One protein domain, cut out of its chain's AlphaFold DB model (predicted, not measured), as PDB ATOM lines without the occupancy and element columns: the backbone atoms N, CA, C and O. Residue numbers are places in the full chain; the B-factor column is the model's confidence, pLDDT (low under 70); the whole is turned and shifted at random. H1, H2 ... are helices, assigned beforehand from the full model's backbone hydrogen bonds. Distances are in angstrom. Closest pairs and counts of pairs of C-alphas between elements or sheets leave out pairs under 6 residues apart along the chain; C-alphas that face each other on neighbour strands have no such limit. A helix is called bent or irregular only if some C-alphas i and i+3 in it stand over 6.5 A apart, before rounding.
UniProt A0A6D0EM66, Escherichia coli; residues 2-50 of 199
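Overview. This is residues 2 to 50 of the 199 residues of a protein of Escherichia coli (UniProt A0A6D0EM66). Picture one long straight helix, H1, that makes most of the length, with a small head at its far end: the loop of residues 28 to 42 and the short helix H2, which is set crosswise near the end of H1. Residues 2 to 23 of H1 stick out free from this head. The printed part has 49 residues with two named helices, H1 then H2, and no named strand; the class is all helix. It is extended, with a radius of gyration of the C-alphas of 15.5 A, and the C-alphas span 49 by 24 by 14 A.

Arrangement. Begin with H1, residues 2 to 27, whose residues 2 to 23 stand free. Go on through the long link of 15 residues to H2, residues 43 to 49. The two helices are close but not clearly touching, with 2 pairs of C-alphas within 8 A; the closest C-alphas, those of Gly 26 and His 44, are 7.3 A apart. Their lines are about perpendicular, at 83 degrees, and their centres are 27.0 A apart. In H2 every backbone O i to N i+4 pair is within hydrogen-bond range; in H1 20 of 22 are.

Along the chain. Find C-alpha 2 at (-6.005, 24.097, 5.828); from there H1 runs 37.0 A to C-alpha 27 at (24.902, 43.549, -0.414). H1 is neither bent nor irregular, but only just: C-alphas 15 and 18 are 6.1 A apart. Then look for C-alpha 43 at (32.161, 46.379, -3.347), where H2 begins; it ends at C-alpha 49, 10.0 A from C-alpha 43.

Size, cuts and confidence. The two C-alphas farthest apart, those of Pro 2 and Ser 50, are 50.8 A apart. The printed part has no cut. The mean pLDDT of the printed part is 87.3, and no printed residue is under 70.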
ATOM      1  N   PRO A   2      -6.646  23.042   5.020       88.94
ATOM      2  CA  PRO A   2      -6.005  24.097   5.828       88.94
ATOM      3  C   PRO A   2      -4.629  23.702   6.394       88.94
ATOM      4  O   PRO A   2      -3.701  24.502   6.366       88.94
ATOM      5  N   VAL A   3      -4.456  22.444   6.819       91.69
ATOM      6  CA  VAL A   3      -3.167  21.936   7.329       91.69
ATOM      7  C   VAL A   3      -2.088  21.916   6.242       91.69
ATOM      8  O   VAL A   3      -0.949  22.279   6.502       91.69
ATOM      9  N   VAL A   4      -2.444  21.556   5.005       93.50
ATOM     10  CA  VAL A   4      -1.499  21.523   3.875       93.50
ATOM     11  C   VAL A   4      -1.017  22.931   3.531       93.50
ATOM     12  O   VAL A   4       0.171  23.130   3.306       93.50
ATOM     13  N   VAL A   5      -1.918  23.919   3.552       94.31
ATOM     14  CA  VAL A   5      -1.566  25.331   3.333       94.31
ATOM     15  C   VAL A   5      -0.662  25.847   4.450       94.31
ATOM     16  O   VAL A   5       0.346  26.486   4.165       94.31
ATOM     17  N   LEU A   6      -0.973  25.525   5.710       95.06
ATOM     18  CA  LEU A   6      -0.138  25.905   6.849       95.06
ATOM     19  C   LEU A   6       1.268  25.301   6.741       95.06
ATOM     20  O   LEU A   6       2.250  26.026   6.865       95.06
ATOM     21  N   MET A   7       1.379  23.999   6.462       93.06
ATOM     22  CA  MET A   7       2.684  23.351   6.289       93.06
ATOM     23  C   MET A   7       3.445  23.904   5.080       93.06
ATOM     24  O   MET A   7       4.656  24.095   5.163       93.06
ATOM     25  N   GLY A   8       2.744  24.224   3.988       94.00
ATOM     26  CA  GLY A   8       3.330  24.883   2.822       94.00
ATOM     27  C   GLY A   8       3.892  26.268   3.150       94.00
ATOM     28  O   GLY A   8       5.018  26.572   2.769       94.00
ATOM     29  N   LEU A   9       3.154  27.082   3.910       95.12
ATOM     30  CA  LEU A   9       3.609  28.401   4.363       95.12
ATOM     31  C   LEU A   9       4.814  28.303   5.297       95.12
ATOM     32  O   LEU A   9       5.777  29.046   5.125       95.12
ATOM     33  N   VAL A  10       4.788  27.373   6.252       95.00
ATOM     34  CA  VAL A  10       5.923  27.141   7.156       95.00
ATOM     35  C   VAL A  10       7.163  26.731   6.359       95.00
ATOM     36  O   VAL A  10       8.233  27.295   6.578       95.00
ATOM     37  N   GLY A  11       7.021  25.815   5.396       92.81
ATOM     38  CA  GLY A  11       8.119  25.410   4.514       92.81
ATOM     39  C   GLY A  11       8.652  26.563   3.660       92.81
ATOM     40  O   GLY A  11       9.863  26.751   3.569       92.81
ATOM     41  N   LEU A  12       7.758  27.378   3.092       94.25
ATOM     42  CA  LEU A  12       8.131  28.562   2.319       94.25
ATOM     43  C   LEU A  12       8.934  29.546   3.176       94.25
ATOM     44  O   LEU A  12      10.009  29.971   2.767       94.25
ATOM     45  N   ILE A  13       8.451  29.876   4.376       95.12
ATOM     46  CA  ILE A  13       9.133  30.802   5.289       95.12
ATOM     47  C   ILE A  13      10.498  30.239   5.698       95.12
ATOM     48  O   ILE A  13      11.489  30.966   5.663       95.12
ATOM     49  N   ALA A  14      10.570  28.948   6.025       93.00
ATOM     50  CA  ALA A  14      11.806  28.293   6.443       93.00
ATOM     51  C   ALA A  14      12.901  28.307   5.361       93.00
ATOM     52  O   ALA A  14      14.080  28.310   5.703       93.00
ATOM     53  N   VAL A  15      12.534  28.340   4.076       93.19
ATOM     54  CA  VAL A  15      13.489  28.395   2.954       93.19
ATOM     55  C   VAL A  15      13.770  29.833   2.517       93.19
ATOM     56  O   VAL A  15      14.925  30.219   2.338       93.19
ATOM     57  N   VAL A  16      12.723  30.640   2.346       94.31
ATOM     58  CA  VAL A  16      12.835  31.990   1.781       94.31
ATOM     59  C   VAL A  16      13.492  32.950   2.765       94.31
ATOM     60  O   VAL A  16      14.285  33.785   2.341       94.31
ATOM     61  N   LEU A  17      13.215  32.834   4.068       92.81
ATOM     62  CA  LEU A  17      13.745  33.772   5.057       92.81
ATOM     63  C   LEU A  17      15.282  33.689   5.182       92.81
ATOM     64  O   LEU A  17      15.923  34.736   5.056       92.81
ATOM     65  N   PRO A  18      15.915  32.505   5.346       92.88
ATOM     66  CA  PRO A  18      17.376  32.416   5.351       92.88
ATOM     67  C   PRO A  18      17.992  32.825   4.011       92.88
ATOM     68  O   PRO A  18      18.988  33.542   3.997       92.88
ATOM     69  N   ALA A  19      17.379  32.438   2.886       91.12
ATOM     70  CA  ALA A  19      17.869  32.809   1.559       91.12
ATOM     71  C   ALA A  19      17.857  34.333   1.350       91.12
ATOM     72  O   ALA A  19      18.845  34.908   0.890       91.12
ATOM     73  N   ALA A  20      16.776  35.006   1.753       89.62
ATOM     74  CA  ALA A  20      16.677  36.461   1.721       89.62
ATOM     75  C   ALA A  20      17.697  37.118   2.664       89.62
ATOM     76  O   ALA A  20      18.342  38.093   2.283       89.62
ATOM     77  N   SER A  21      17.899  36.558   3.860       89.00
ATOM     78  CA  SER A  21      18.913  37.036   4.809       89.00
ATOM     79  C   SER A  21      20.331  36.936   4.236       89.00
ATOM     80  O   SER A  21      21.132  37.856   4.414       89.00
ATOM     81  N   MET A  22      20.653  35.845   3.538       88.56
ATOM     82  CA  MET A  22      21.947  35.665   2.874       88.56
ATOM     83  C   MET A  22      22.127  36.648   1.713       88.56
ATOM     84  O   MET A  22      23.181  37.272   1.602       88.56
ATOM     85  N   ALA A  23      21.091  36.835   0.889       88.38
ATOM     86  CA  ALA A  23      21.116  37.784  -0.220       88.38
ATOM     87  C   ALA A  23      21.308  39.231   0.265       88.38
ATOM     88  O   ALA A  23      22.129  39.961  -0.286       88.38
ATOM     89  N   LEU A  24      20.612  39.625   1.338       87.44
ATOM     90  CA  LEU A  24      20.790  40.935   1.968       87.44
ATOM     91  C   LEU A  24      22.208  41.097   2.523       87.44
ATOM     92  O   LEU A  24      22.855  42.103   2.256       87.44
ATOM     93  N   SER A  25      22.723  40.088   3.229       86.81
ATOM     94  CA  SER A  25      24.072  40.133   3.809       86.81
ATOM     95  C   SER A  25      25.174  40.272   2.754       86.81
ATOM     96  O   SER A  25      26.203  40.868   3.042       86.81
ATOM     97  N   GLY A  26      24.964  39.766   1.533       84.88
ATOM     98  CA  GLY A  26      25.922  39.918   0.431       84.88
ATOM     99  C   GLY A  26      26.024  41.344  -0.129       84.88
ATOM    100  O   GLY A  26      27.027  41.685  -0.752       84.88
ATOM    101  N   VAL A  27      25.000  42.171   0.096       87.38
ATOM    102  CA  VAL A  27      24.902  43.549  -0.414       87.38
ATOM    103  C   VAL A  27      25.160  44.586   0.687       87.38
ATOM    104  O   VAL A  27      25.459  45.741   0.398       87.38
ATOM    105  N   LEU A  28      25.057  44.206   1.959       88.19
ATOM    106  CA  LEU A  28      25.343  45.104   3.076       88.19
ATOM    107  C   LEU A  28      26.851  45.174   3.345       88.19
ATOM    108  O   LEU A  28      27.506  44.147   3.480       88.19
ATOM    109  N   GLY A  29      27.390  46.384   3.485       80.81
ATOM    110  CA  GLY A  29      28.811  46.603   3.764       80.81
ATOM    111  C   GLY A  29      29.208  46.173   5.176       80.81
ATOM    112  O   GLY A  29      30.297  45.643   5.387       80.81
ATOM    113  N   THR A  30      28.319  46.365   6.154       81.62
ATOM    114  CA  THR A  30      28.487  45.840   7.517       81.62
ATOM    115  C   THR A  30      27.163  45.332   8.079       81.62
ATOM    116  O   THR A  30      26.126  45.981   7.941       81.62
ATOM    117  N   LEU A  31      27.183  44.190   8.774       79.56
ATOM    118  CA  LEU A  31      25.981  43.633   9.414       79.56
ATOM    119  C   LEU A  31      25.444  44.547  10.530       79.56
ATOM    120  O   LEU A  31      24.236  44.647  10.728       79.56
ATOM    121  N   SER A  32      26.335  45.258  11.222       78.44
ATOM    122  CA  SER A  32      26.001  46.092  12.382       78.44
ATOM    123  C   SER A  32      25.268  47.393  12.038       78.44
ATOM    124  O   SER A  32      24.576  47.933  12.896       78.44
ATOM    125  N   ALA A  33      25.400  47.908  10.809       76.38
ATOM    126  CA  ALA A  33      24.790  49.181  10.401       76.38
ATOM    127  C   ALA A  33      23.348  49.047   9.862       76.38
ATOM    128  O   ALA A  33      22.729  50.045   9.485       76.38
ATOM    129  N   GLY A  34      22.793  47.828   9.841       79.69
ATOM    130  CA  GLY A  34      21.411  47.557   9.431       79.69
ATOM    131  C   GLY A  34      21.126  47.801   7.943       79.69
ATOM    132  O   GLY A  34      22.017  48.097   7.148       79.69
ATOM    133  N   VAL A  35      19.857  47.666   7.542       81.50
ATOM    134  CA  VAL A  35      19.418  47.868   6.148       81.50
ATOM    135  C   VAL A  35      19.182  49.358   5.900       81.50
ATOM    136  O   VAL A  35      18.063  49.855   6.007       81.50
ATOM    137  N   THR A  36      20.252  50.091   5.602       83.88
ATOM    138  CA  THR A  36      20.201  51.520   5.260       83.88
ATOM    139  C   THR A  36      20.777  51.756   3.868       83.88
ATOM    140  O   THR A  36      21.680  51.044   3.435       83.88
ATOM    141  N   ALA A  37      20.280  52.774   3.154       79.06
ATOM    142  CA  ALA A  37      20.743  53.089   1.797       79.06
ATOM    143  C   ALA A  37      22.253  53.401   1.734       79.06
ATOM    144  O   ALA A  37      22.888  53.138   0.722       79.06
ATOM    145  N   ALA A  38      22.832  53.907   2.828       81.25
ATOM    146  CA  ALA A  38      24.266  54.173   2.948       81.25
ATOM    147  C   ALA A  38      25.115  52.908   3.191       81.25
ATOM    148  O   ALA A  38      26.321  52.932   2.967       81.25
ATOM    149  N   ASN A  39      24.500  51.816   3.655       85.44
ATOM    150  CA  ASN A  39      25.172  50.548   3.949       85.44
ATOM    151  C   ASN A  39      25.034  49.528   2.807       85.44
ATOM    152  O   ASN A  39      25.601  48.445   2.882       85.44
ATOM    153  N   VAL A  40      24.285  49.847   1.750       86.94
ATOM    154  CA  VAL A  40      24.181  49.013   0.549       86.94
ATOM    155  C   VAL A  40      25.388  49.276  -0.352       86.94
ATOM    156  O   VAL A  40      25.614  50.402  -0.789       86.94
ATOM    157  N   THR A  41      26.161  48.233  -0.642       87.44
ATOM    158  CA  THR A  41      27.374  48.298  -1.460       87.44
ATOM    159  C   THR A  41      27.504  47.089  -2.388       87.44
ATOM    160  O   THR A  41      27.127  45.967  -2.062       87.44
ATOM    161  N   LEU A  42      28.097  47.313  -3.561       85.19
ATOM    162  CA  LEU A  42      28.482  46.261  -4.509       85.19
ATOM    163  C   LEU A  42      29.985  45.943  -4.449       85.19
ATOM    164  O   LEU A  42      30.492  45.162  -5.255       85.19
ATOM    165  N   SER A  43      30.708  46.525  -3.487       84.94
ATOM    166  CA  SER A  43      32.161  46.379  -3.347       84.94
ATOM    167  C   SER A  43      32.606  44.928  -3.157       84.94
ATOM    168  O   SER A  43      33.654  44.558  -3.674       84.94
ATOM    169  N   HIS A  44      31.814  44.092  -2.478       84.81
ATOM    170  CA  HIS A  44      32.123  42.670  -2.295       84.81
ATOM    171  C   HIS A  44      32.140  41.907  -3.623       84.81
ATOM    172  O   HIS A  44      33.058  41.131  -3.871       84.81
ATOM    173  N   TYR A  45      31.178  42.183  -4.508       84.88
ATOM    174  CA  TYR A  45      31.135  41.600  -5.848       84.88
ATOM    175  C   TYR A  45      32.263  42.144  -6.729       84.88
ATOM    176  O   TYR A  45      32.932  41.375  -7.410       84.88
ATOM    177  N   ALA A  46      32.526  43.454  -6.683       83.94
ATOM    178  CA  ALA A  46      33.630  44.052  -7.434       83.94
ATOM    179  C   ALA A  46      34.995  43.479  -7.009       83.94
ATOM    180  O   ALA A  46      35.824  43.174  -7.862       83.94
ATOM    181  N   ALA A  47      35.208  43.265  -5.706       81.94
ATOM    182  CA  ALA A  47      36.400  42.604  -5.181       81.94
ATOM    183  C   ALA A  47      36.495  41.140  -5.640       81.94
ATOM    184  O   ALA A  47      37.574  40.709  -6.044       81.94
ATOM    185  N   LEU A  48      35.372  40.410  -5.651       79.25
ATOM    186  CA  LEU A  48      35.291  39.021  -6.118       79.25
ATOM    187  C   LEU A  48      35.795  38.844  -7.563       79.25
ATOM    188  O   LEU A  48      36.443  37.846  -7.864       79.25
ATOM    189  N   PHE A  49      35.497  39.810  -8.442       78.88
ATOM    190  CA  PHE A  49      35.855  39.784  -9.869       78.88
ATOM    191  C   PHE A  49      37.085  40.635 -10.227       78.88
ATOM    192  O   PHE A  49      37.460  40.717 -11.397       78.88
ATOM    193  N   SER A  50      37.717  41.282  -9.246       80.88
ATOM    194  CA  SER A  50      38.974  42.006  -9.453       80.88
ATOM    195  C   SER A  50      40.118  41.036  -9.792       80.88
ATOM    196  O   SER A  50      40.095  39.877  -9.386       80.88
TER     197      SER A  50